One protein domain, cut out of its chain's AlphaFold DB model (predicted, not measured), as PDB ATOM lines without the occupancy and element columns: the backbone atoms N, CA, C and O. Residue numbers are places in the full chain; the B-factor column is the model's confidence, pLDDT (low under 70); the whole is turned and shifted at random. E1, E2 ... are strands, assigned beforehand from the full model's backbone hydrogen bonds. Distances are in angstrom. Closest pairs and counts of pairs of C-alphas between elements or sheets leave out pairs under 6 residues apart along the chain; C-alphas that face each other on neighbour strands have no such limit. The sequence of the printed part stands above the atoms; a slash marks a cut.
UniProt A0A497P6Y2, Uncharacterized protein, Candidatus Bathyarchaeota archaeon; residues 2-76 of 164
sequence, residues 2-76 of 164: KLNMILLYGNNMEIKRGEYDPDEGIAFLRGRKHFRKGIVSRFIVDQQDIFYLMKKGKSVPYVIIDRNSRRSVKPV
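This is residues 2 to 76 of the 164 residues of an uncharacterized protein of Candidatus Bathyarchaeota archaeon (UniProt A0A497P6Y2). One strongly twisted sheet of seven strands curls round into a small barrel that is not fully closed: E1 to E4 make one part of the wall, E6 joins it beside E1, and short E7 beside E6 brings the sheet back toward the end of E4. From this body the far end of the hairpin E3 and E4, round residues 33 to 36, reaches away on one side, and the far end of the hairpin E5 and E6, round residues 55 to 58, reaches away elsewhere. You have 75 printed residues with no named helix and seven strands, E1 to E7 in that order, an all-strand domain. The sheet is branched and mixed, with E1 and E6 parallel and the other neighbour pairs antiparallel. The whole is compact, with a radius of gyration of the C-alphas of 12.5 A and spans of 36 by 29 by 27 A.

Start at E1, residues 2 to 9, which forms a hairpin with E2, residues 12 to 21; look for N 5 and O 16, 2.8 A apart. E2 bends by 64 degrees at residue 17, and its pairing is staggered: residues 12 to 19 pair with E1 and residues 19 to 21 with E3, residues 26 to 33, where N 28 and O 19 are 2.7 A apart. E3 and E4, residues 36 to 44, form the next hairpin, with N 29 and O 41 at 2.9 A. These four strands are a meander, each the antiparallel neighbour of the one before. E5, residues 51 to 55, E6, residues 58 to 66, and E7, residues 71 to 73, form a second meander; check N 62 and O 51 at 2.8 A, then N 73 and O 64 at 2.9 A. E6 is parallel to E1, at 33 degrees, with N 6 and O 63 at 2.8 A. E1 lies on one side of E6, E5 and E7 on the other side. The closest C-alphas of E4 and E7 are those of Ile 44 and Arg 71, 5.1 A apart, while E5 and E7 are apart.

Find C-alpha 2 at (30.934, 38.334, 26.884); from there E1 runs 21.8 A. E2 covers 25.8 A, E3 22.0 A and E4 24.8 A, ending at C-alpha 44, (34.703, 26.176, 19.064). E5 is 12.7 A long, E6 25.9 A, and E7 6.5 A, ending at C-alpha 73, (34.287, 20.515, 27.518).

The two C-alphas farthest apart are those of Phe 35 and Val 76, at 38.7 A. The printed part has no cut. No link is long; E4 to E5 is short and the others are tight. The mean pLDDT of the printed part is 80.0, and residues 11 to 12, 31 to 38 and 76 are under 70.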
ATOM      1  N   LYS A   2      29.668  38.490  26.129       87.62
ATOM      2  CA  LYS A   2      30.934  38.334  26.884       87.62
ATOM      3  C   LYS A   2      30.906  37.018  27.659       87.62
ATOM      4  O   LYS A   2      29.976  36.821  28.435       87.62
ATOM      5  N   LEU A   3      31.922  36.181  27.488       90.38
ATOM      6  CA  LEU A   3      32.008  34.845  28.082       90.38
ATOM      7  C   LEU A   3      33.300  34.713  28.896       90.38
ATOM      8  O   LEU A   3      34.362  35.156  28.448       90.38
ATOM      9  N   ASN A   4      33.218  34.143  30.098       89.88
ATOM     10  CA  ASN A   4      34.409  33.785  30.862       89.88
ATOM     11  C   ASN A   4      34.846  32.375  30.462       89.88
ATOM     12  O   ASN A   4      34.119  31.409  30.651       89.88
ATOM     13  N   MET A   5      36.035  32.268  29.896       88.00
ATOM     14  CA  MET A   5      36.608  31.015  29.432       88.00
ATOM     15  C   MET A   5      37.619  30.529  30.460       88.00
ATOM     16  O   MET A   5      38.561  31.249  30.800       88.00
ATOM     17  N   ILE A   6      37.415  29.310  30.937       88.56
ATOM     18  CA  ILE A   6      38.358  28.573  31.766       88.56
ATOM     19  C   ILE A   6      39.188  27.724  30.803       88.56
ATOM     20  O   ILE A   6      38.705  26.738  30.257       88.56
ATOM     21  N   LEU A   7      40.408  28.172  30.524       85.06
ATOM     22  CA  LEU A   7      41.341  27.520  29.617       85.06
ATOM     23  C   LEU A   7      42.133  26.472  30.392       85.06
ATOM     24  O   LEU A   7      42.827  26.820  31.346       85.06
ATOM     25  N   LEU A   8      42.068  25.223  29.947       81.06
ATOM     26  CA  LEU A   8      42.846  24.114  30.493       81.06
ATOM     27  C   LEU A   8      44.076  23.866  29.622       81.06
ATOM     28  O   LEU A   8      43.985  23.875  28.393       81.06
ATOM     29  N   TYR A   9      45.233  23.669  30.242       78.69
ATOM     30  CA  TYR A   9      46.471  23.309  29.551       78.69
ATOM     31  C   TYR A   9      47.327  22.426  30.462       78.69
ATOM     32  O   TYR A   9      48.067  22.915  31.317       78.69
ATOM     33  N   GLY A  10      47.215  21.109  30.264       70.38
ATOM     34  CA  GLY A  10      47.788  20.126  31.186       70.38
ATOM     35  C   GLY A  10      47.175  20.291  32.577       70.38
ATOM     36  O   GLY A  10      45.957  20.372  32.694       70.38
ATOM     37  N   ASN A  11      48.021  20.438  33.596       68.00
ATOM     38  CA  ASN A  11      47.600  20.618  34.994       68.00
ATOM     39  C   ASN A  11      47.316  22.085  35.363       68.00
ATOM     40  O   ASN A  11      47.065  22.400  36.521       68.00
ATOM     41  N   ASN A  12      47.389  23.007  34.400       69.94
ATOM     42  CA  ASN A  12      47.203  24.427  34.658       69.94
ATOM     43  C   ASN A  12      45.869  24.940  34.111       69.94
ATOM     44  O   ASN A  12      45.378  24.509  33.063       69.94
ATOM     45  N   MET A  13      45.337  25.937  34.813       80.31
ATOM     46  CA  MET A  13      44.085  26.613  34.505       80.31
ATOM     47  C   MET A  13      44.310  28.126  34.392       80.31
ATOM     48  O   MET A  13      44.916  28.734  35.272       80.31
ATOM     49  N   GLU A  14      43.761  28.757  33.350       82.06
ATOM     50  CA  GLU A  14      43.642  30.222  33.253       82.06
ATOM     51  C   GLU A  14      42.185  30.616  33.080       82.06
ATOM     52  O   GLU A  14      41.480  30.057  32.243       82.06
ATOM     53  N   ILE A  15      41.754  31.665  33.772       86.44
ATOM     54  CA  ILE A  15      40.441  32.263  33.536       86.44
ATOM     55  C   ILE A  15      40.637  33.539  32.729       86.44
ATOM     56  O   ILE A  15      41.260  34.499  33.188       86.44
ATOM     57  N   LYS A  16      40.085  33.571  31.517       87.88
ATOM     58  CA  LYS A  16      40.135  34.743  30.643       87.88
ATOM     59  C   LYS A  16      38.758  35.124  30.140       87.88
ATOM     60  O   LYS A  16      37.925  34.288  29.824       87.88
ATOM     61  N   ARG A  17      38.532  36.427  30.019       88.38
ATOM     62  CA  ARG A  17      37.284  36.971  29.487       88.38
ATOM     63  C   ARG A  17      37.414  37.207  27.987       88.38
ATOM     64  O   ARG A  17      38.355  37.872  27.557       88.38
ATOM     65  N   GLY A  18      36.463  36.691  27.218       88.69
ATOM     66  CA  GLY A  18      36.427  36.799  25.761       88.69
ATOM     67  C   GLY A  18      35.081  37.253  25.217       88.69
ATOM     68  O   GLY A  18      34.114  37.462  25.957       88.69
ATOM     69  N   GLU A  19      35.053  37.418  23.902       90.75
ATOM     70  CA  GLU A  19      33.845  37.664  23.115       90.75
ATOM     71  C   GLU A  19      33.382  36.325  22.534       90.75
ATOM     72  O   GLU A  19      34.191  35.589  21.990       90.75
ATOM     73  N   TYR A  20      32.105  35.995  22.679       90.31
ATOM     74  CA  TYR A  20      31.482  34.793  22.129       90.31
ATOM     75  C   TYR A  20      30.435  35.193  21.098       90.31
ATOM     76  O   TYR A  20      29.579  36.035  21.403       90.31
ATOM     77  N   ASP A  21      30.514  34.596  19.918       90.62
ATOM     78  CA  ASP A  21      29.520  34.724  18.864       90.62
ATOM     79  C   ASP A  21      28.575  33.509  18.902       90.62
ATOM     80  O   ASP A  21      29.032  32.388  18.663       90.62
ATOM     81  N   PRO A  22      27.292  33.695  19.271       87.00
ATOM     82  CA  PRO A  22      26.332  32.601  19.356       87.00
ATOM     83  C   PRO A  22      25.919  32.044  17.991       87.00
ATOM     84  O   PRO A  22      25.515  30.888  17.948       87.00
ATOM     85  N   ASP A  23      26.026  32.826  16.913       88.25
ATOM     86  CA  ASP A  23      25.575  32.403  15.585       88.25
ATOM     87  C   ASP A  23      26.609  31.471  14.935       88.25
ATOM     88  O   ASP A  23      26.258  30.481  14.296       88.25
ATOM     89  N   GLU A  24      27.900  31.750  15.153       86.56
ATOM     90  CA  GLU A  24      29.009  30.916  14.667       86.56
ATOM     91  C   GLU A  24      29.441  29.828  15.668       86.56
ATOM     92  O   GLU A  24      30.147  28.891  15.290       86.56
ATOM     93  N   GLY A  25      29.071  29.946  16.949       85.62
ATOM     94  CA  GLY A  25      29.557  29.057  18.012       85.62
ATOM     95  C   GLY A  25      31.053  29.237  18.300       85.62
ATOM     96  O   GLY A  25      31.752  28.290  18.669       85.62
ATOM     97  N   ILE A  26      31.585  30.449  18.095       87.38
ATOM     98  CA  ILE A  26      33.022  30.734  18.211       87.38
ATOM     99  C   ILE A  26      33.287  31.712  19.353       87.38
ATOM    100  O   ILE A  26      32.743  32.816  19.416       87.38
ATOM    101  N   ALA A  27      34.196  31.329  20.250       88.12
ATOM    102  CA  ALA A  27      34.738  32.207  21.276       88.12
ATOM    103  C   ALA A  27      36.100  32.781  20.855       88.12
ATOM    104  O   ALA A  27      37.037  32.057  20.507       88.12
ATOM    105  N   PHE A  28      36.219  34.104  20.928       87.06
ATOM    106  CA  PHE A  28      37.408  34.879  20.607       87.06
ATOM    107  C   PHE A  28      38.132  35.322  21.878       87.06
ATOM    108  O   PHE A  28      37.595  36.039  22.730       87.06
ATOM    109  N   LEU A  29      39.415  34.978  21.951       84.38
ATOM    110  CA  LEU A  29      40.330  35.465  22.969       84.38
ATOM    111  C   LEU A  29      41.383  36.372  22.332       84.38
ATOM    112  O   LEU A  29      42.268  35.912  21.610       84.38
ATOM    113  N   ARG A  30      41.326  37.670  22.638       77.44
ATOM    114  CA  ARG A  30      42.353  38.626  22.211       77.44
ATOM    115  C   ARG A  30      43.509  38.618  23.207       77.44
ATOM    116  O   ARG A  30      43.353  39.052  24.347       77.44
ATOM    117  N   GLY A  31      44.682  38.152  22.780       67.25
ATOM    118  CA  GLY A  31      45.898  38.292  23.573       67.25
ATOM    119  C   GLY A  31      46.238  39.770  23.801       67.25
ATOM    120  O   GLY A  31      46.235  40.570  22.864       67.25
ATOM    121  N   ARG A  32      46.561  40.151  25.039       58.66
ATOM    122  CA  ARG A  32      47.123  41.474  25.339       58.66
ATOM    123  C   ARG A  32      48.645  41.357  25.336       58.66
ATOM    124  O   ARG A  32      49.213  40.759  26.242       58.66
ATOM    125  N   LYS A  33      49.313  41.937  24.338       53.03
ATOM    126  CA  LYS A  33      50.753  42.226  24.411       53.03
ATOM    127  C   LYS A  33      50.901  43.739  24.492       53.03
ATOM    128  O   LYS A  33      50.211  44.440  23.762       53.03
ATOM    129  N   HIS A  34      51.764  44.230  25.383       44.31
ATOM    130  CA  HIS A  34      51.804  45.639  25.807       44.31
ATOM    131  C   HIS A  34      51.923  46.674  24.666       44.31
ATOM    132  O   HIS A  34      51.585  47.827  24.888       44.31
ATOM    133  N   PHE A  35      52.306  46.279  23.441       44.59
ATOM    134  CA  PHE A  35      52.447  47.194  22.296       44.59
ATOM    135  C   PHE A  35      52.007  46.642  20.926       44.59
ATOM    136  O   PHE A  35      52.210  47.293  19.905       44.59
ATOM    137  N   ARG A  36      51.408  45.445  20.844       54.91
ATOM    138  CA  ARG A  36      50.911  44.888  19.569       54.91
ATOM    139  C   ARG A  36      49.559  44.226  19.777       54.91
ATOM    140  O   ARG A  36      49.337  43.616  20.823       54.91
ATOM    141  N   LYS A  37      48.683  44.307  18.764       54.25
ATOM    142  CA  LYS A  37      47.470  43.478  18.687       54.25
ATOM    143  C   LYS A  37      47.922  42.023  18.849       54.25
ATOM    144  O   LYS A  37      48.677  41.522  18.020       54.25
ATOM    145  N   GLY A  38      47.589  41.409  19.982       60.94
ATOM    146  CA  GLY A  38      48.007  40.044  20.264       60.94
ATOM    147  C   GLY A  38      47.277  39.056  19.365       60.94
ATOM    148  O   GLY A  38      46.290  39.394  18.710       60.94
ATOM    149  N   ILE A  39      47.786  37.827  19.343       71.62
ATOM    150  CA  ILE A  39      47.182  36.722  18.599       71.62
ATOM    151  C   ILE A  39      45.737  36.551  19.084       71.62
ATOM    152  O   ILE A  39      45.479  36.515  20.292       71.62
ATOM    153  N   VAL A  40      44.807  36.502  18.132       79.69
ATOM    154  CA  VAL A  40      43.400  36.205  18.397       79.69
ATOM    155  C   VAL A  40      43.242  34.697  18.329       79.69
ATOM    156  O   VAL A  40      43.315  34.112  17.249       79.69
ATOM    157  N   SER A  41      43.052  34.066  19.481       82.38
ATOM    158  CA  SER A  41      42.725  32.644  19.538       82.38
ATOM    159  C   SER A  41      41.224  32.470  19.346       82.38
ATOM    160  O   SER A  41      40.437  33.224  19.921       82.38
ATOM    161  N   ARG A  42      40.846  31.484  18.533       86.19
ATOM    162  CA  ARG A  42      39.457  31.087  18.289       86.19
ATOM    163  C   ARG A  42      39.238  29.699  18.868       86.19
ATOM    164  O   ARG A  42      40.087  28.827  18.670       86.19
ATOM    165  N   PHE A  43      38.120  29.517  19.553       86.50
ATOM    166  CA  PHE A  43      37.711  28.246  20.136       86.50
ATOM    167  C   PHE A  43      36.292  27.928  19.697       86.50
ATOM    168  O   PHE A  43      35.451  28.825  19.670       86.50
ATOM    169  N   ILE A  44      36.050  26.666  19.355       86.31
ATOM    170  CA  ILE A  44      34.703  26.176  19.064       86.31
ATOM    171  C   ILE A  44      34.036  25.918  20.412       86.31
ATOM    172  O   ILE A  44      34.604  25.212  21.249       86.31
ATOM    173  N   VAL A  45      32.885  26.544  20.630       87.69
ATOM    174  CA  VAL A  45      32.130  26.465  21.875       87.69
ATOM    175  C   VAL A  45      30.682  26.145  21.551       87.69
ATOM    176  O   VAL A  45      29.986  26.962  20.949       87.69
ATOM    177  N   ASP A  46      30.228  24.982  22.004       85.94
ATOM    178  CA  ASP A  46      28.820  24.617  21.920       85.94
ATOM    179  C   ASP A  46      28.017  25.350  23.000       85.94
ATOM    180  O   ASP A  46      28.428  25.472  24.158       85.94
ATOM    181  N   GLN A  47      26.821  25.813  22.639       83.56
ATOM    182  CA  GLN A  47      25.973  26.599  23.539       83.56
ATOM    183  C   GLN A  47      25.518  25.804  24.779       83.56
ATOM    184  O   GLN A  47      25.236  26.393  25.820       83.56
ATOM    185  N   GLN A  48      25.483  24.472  24.679       85.50
ATOM    186  CA  GLN A  48      25.135  23.556  25.772       85.50
ATOM    187  C   GLN A  48      26.241  23.417  26.825       85.50
ATOM    188  O   GLN A  48      25.960  23.022  27.954       85.50
ATOM    189  N   ASP A  49      27.485  23.741  26.470       82.19
ATOM    190  CA  ASP A  49      28.633  23.629  27.374       82.19
ATOM    191  C   ASP A  49      28.811  24.900  28.225       82.19
ATOM    192  O   ASP A  49      29.664  24.956  29.116       82.19
ATOM    193  N   ILE A  50      28.005  25.935  27.959       86.25
ATOM    194  CA  ILE A  50      27.996  27.188  28.711       86.25
ATOM    195  C   ILE A  50      27.168  26.999  29.981       86.25
ATOM    196  O   ILE A  50      25.966  26.744  29.933       86.25
ATOM    197  N   PHE A  51      27.799  27.212  31.131       87.69
ATOM    198  CA  PHE A  51      27.140  27.190  32.433       87.69
ATOM    199  C   PHE A  51      27.143  28.577  33.073       87.69
ATOM    200  O   PHE A  51      27.991  29.422  32.788       87.69
ATOM    201  N   TYR A  52      26.180  28.830  33.955       86.62
ATOM    202  CA  TYR A  52      26.012  30.129  34.598       86.62
ATOM    203  C   TYR A  52      26.320  30.020  36.085       86.62
ATOM    204  O   TYR A  52      25.736  29.202  36.788       86.62
ATOM    205  N   LEU A  53      27.220  30.877  36.566       81.81
ATOM    206  CA  LEU A  53      27.510  31.016  37.991       81.81
ATOM    207  C   LEU A  53      26.932  32.334  38.503       81.81
ATOM    208  O   LEU A  53      27.088  33.384  37.872       81.81
ATOM    209  N   MET A  54      26.282  32.283  39.664       77.12
ATOM    210  CA  MET A  54      25.849  33.477  40.385       77.12
ATOM    211  C   MET A  54      27.072  34.178  40.981       77.12
ATOM    212  O   MET A  54      27.847  33.590  41.725       77.12
ATOM    213  N   LYS A  55      27.271  35.457  40.666       75.38
ATOM    214  CA  LYS A  55      28.321  36.272  41.285       75.38
ATOM    215  C   LYS A  55      27.757  37.637  41.636       75.38
ATOM    216  O   LYS A  55      27.379  38.395  40.743       75.38
ATOM    217  N   LYS A  56      27.727  37.967  42.933       77.75
ATOM    218  CA  LYS A  56      27.167  39.234  43.450       77.75
ATOM    219  C   LYS A  56      25.741  39.503  42.924       77.75
ATOM    220  O   LYS A  56      25.462  40.591  42.427       77.75
ATOM    221  N   GLY A  57      24.881  38.481  42.941       81.69
ATOM    222  CA  GLY A  57      23.484  38.572  42.489       81.69
ATOM    223  C   GLY A  57      23.273  38.674  40.971       81.69
ATOM    224  O   GLY A  57      22.156  38.926  40.533       81.69
ATOM    225  N   LYS A  58      24.319  38.508  40.148       82.25
ATOM    226  CA  LYS A  58      24.213  38.473  38.679       82.25
ATOM    227  C   LYS A  58      24.635  37.107  38.147       82.25
ATOM    228  O   LYS A  58      25.666  36.587  38.575       82.25
ATOM    229  N   SER A  59      23.889  36.562  37.187       85.94
ATOM    230  CA  SER A  59      24.294  35.360  36.455       85.94
ATOM    231  C   SER A  59      25.405  35.711  35.466       85.94
ATOM    232  O   SER A  59      25.286  36.615  34.635       85.94
ATOM    233  N   VAL A  60      26.539  35.026  35.590       87.56
ATOM    234  CA  VAL A  60      27.710  35.241  34.741       87.56
ATOM    235  C   VAL A  60      27.992  33.952  33.969       87.56
ATOM    236  O   VAL A  60      28.125  32.907  34.604       87.56
ATOM    237  N   PRO A  61      28.092  34.000  32.628       90.06
ATOM    238  CA  PRO A  61      28.334  32.815  31.813       90.06
ATOM    239  C   PRO A  61      29.811  32.398  31.850       90.06
ATOM    240  O   PRO A  61      30.712  33.235  31.702       90.06
ATOM    241  N   TYR A  62      30.038  31.097  31.998       90.00
ATOM    242  CA  TYR A  62      31.332  30.429  31.977       90.00
ATOM    243  C   TYR A  62      31.324  29.259  30.993       90.00
ATOM    244  O   TYR A  62      30.291  28.647  30.743       90.00
ATOM    245  N   VAL A  63      32.494  28.947  30.446       90.06
ATOM    246  CA  VAL A  63      32.728  27.740  29.652       90.06
ATOM    247  C   VAL A  63      34.105  27.183  29.982       90.06
ATOM    248  O   VAL A  63      35.043  27.949  30.222       90.06
ATOM    249  N   ILE A  64      34.231  25.860  29.984       88.38
ATOM    250  CA  ILE A  64      35.518  25.176  30.095       88.38
ATOM    251  C   ILE A  64      35.995  24.829  28.687       88.38
ATOM    252  O   ILE A  64      35.238  24.302  27.878       88.38
ATOM    253  N   ILE A  65      37.249  25.155  28.388       85.31
ATOM    254  CA  ILE A  65      37.868  24.922  27.086       85.31
ATOM    255  C   ILE A  65      39.193  24.219  27.318       85.31
ATOM    256  O   ILE A  65      40.088  24.770  27.963       85.31
ATOM    257  N   ASP A  66      39.356  23.038  26.734       83.00
ATOM    258  CA  ASP A  66      40.665  22.405  26.666       83.00
ATOM    259  C   ASP A  66      41.467  23.009  25.507       83.00
ATOM    260  O   ASP A  66      41.073  22.993  24.338       83.00
ATOM    261  N   ARG A  67      42.614  23.606  25.839       79.44
ATOM    262  CA  ARG A  67      43.467  24.310  24.880       79.44
ATOM    263  C   ARG A  67      44.151  23.352  23.906       79.44
ATOM    264  O   ARG A  67      44.479  23.783  22.798       79.44
ATOM    265  N   ASN A  68      44.350  22.095  24.301       77.31
ATOM    266  CA  ASN A  68      44.963  21.078  23.453       77.31
ATOM    267  C   ASN A  68      43.980  20.621  22.371       77.31
ATOM    268  O   ASN A  68      44.327  20.628  21.191       77.31
ATOM    269  N   SER A  69      42.737  20.313  22.750       73.50
ATOM    270  CA  SER A  69      41.674  19.957  21.798       73.50
ATOM    271  C   SER A  69      41.034  21.156  21.085       73.50
ATOM    272  O   SER A  69      40.396  20.979  20.047       73.50
ATOM    273  N   ARG A  70      41.225  22.382  21.598       75.50
ATOM    274  CA  ARG A  70      40.620  23.644  21.115       75.50
ATOM    275  C   ARG A  70      39.087  23.617  21.059       75.50
ATOM    276  O   ARG A  70      38.489  24.333  20.250       75.50
ATOM    277  N   ARG A  71      38.462  22.806  21.911       76.75
ATOM    278  CA  ARG A  71      37.009  22.615  21.983       76.75
ATOM    279  C   ARG A  71      36.507  22.832  23.406       76.75
ATOM    280  O   ARG A  71      37.277  22.722  24.366       76.75
ATOM    281  N   SER A  72      35.227  23.172  23.527       77.69
ATOM    282  CA  SER A  72      34.541  23.201  24.813       77.69
ATOM    283  C   SER A  72      34.427  21.798  25.409       77.69
ATOM    284  O   SER A  72      34.382  20.793  24.698       77.69
ATOM    285  N   VAL A  73      34.441  21.742  26.738       78.44
ATOM    286  CA  VAL A  73      34.287  20.515  27.518       78.44
ATOM    287  C   VAL A  73      33.157  20.734  28.513       78.44
ATOM    288  O   VAL A  73      33.099  21.774  29.176       78.44
ATOM    289  N   LYS A  74      32.263  19.748  28.633       77.12
ATOM    290  CA  LYS A  74      31.139  19.810  29.568       77.12
ATOM    291  C   LYS A  74      31.627  19.844  31.019       77.12
ATOM    292  O   LYS A  74      32.475  19.028  31.386       77.12
ATOM    293  N   PRO A  75      31.086  20.745  31.857       70.94
ATOM    294  CA  PRO A  75      31.376  20.739  33.282       70.94
ATOM    295  C   PRO A  75      30.836  19.461  33.935       70.94
ATOM    296  O   PRO A  75      29.701  19.058  33.678       70.94
ATOM    297  N   VAL A  76      31.634  18.854  34.812       69.75
ATOM    298  CA  VAL A  76      31.193  17.770  35.695       69.75
ATOM    299  C   VAL A  76      31.027  18.353  37.093       69.75
ATOM    300  O   VAL A  76      31.966  18.906  37.665       69.75
TER     301      VAL A  76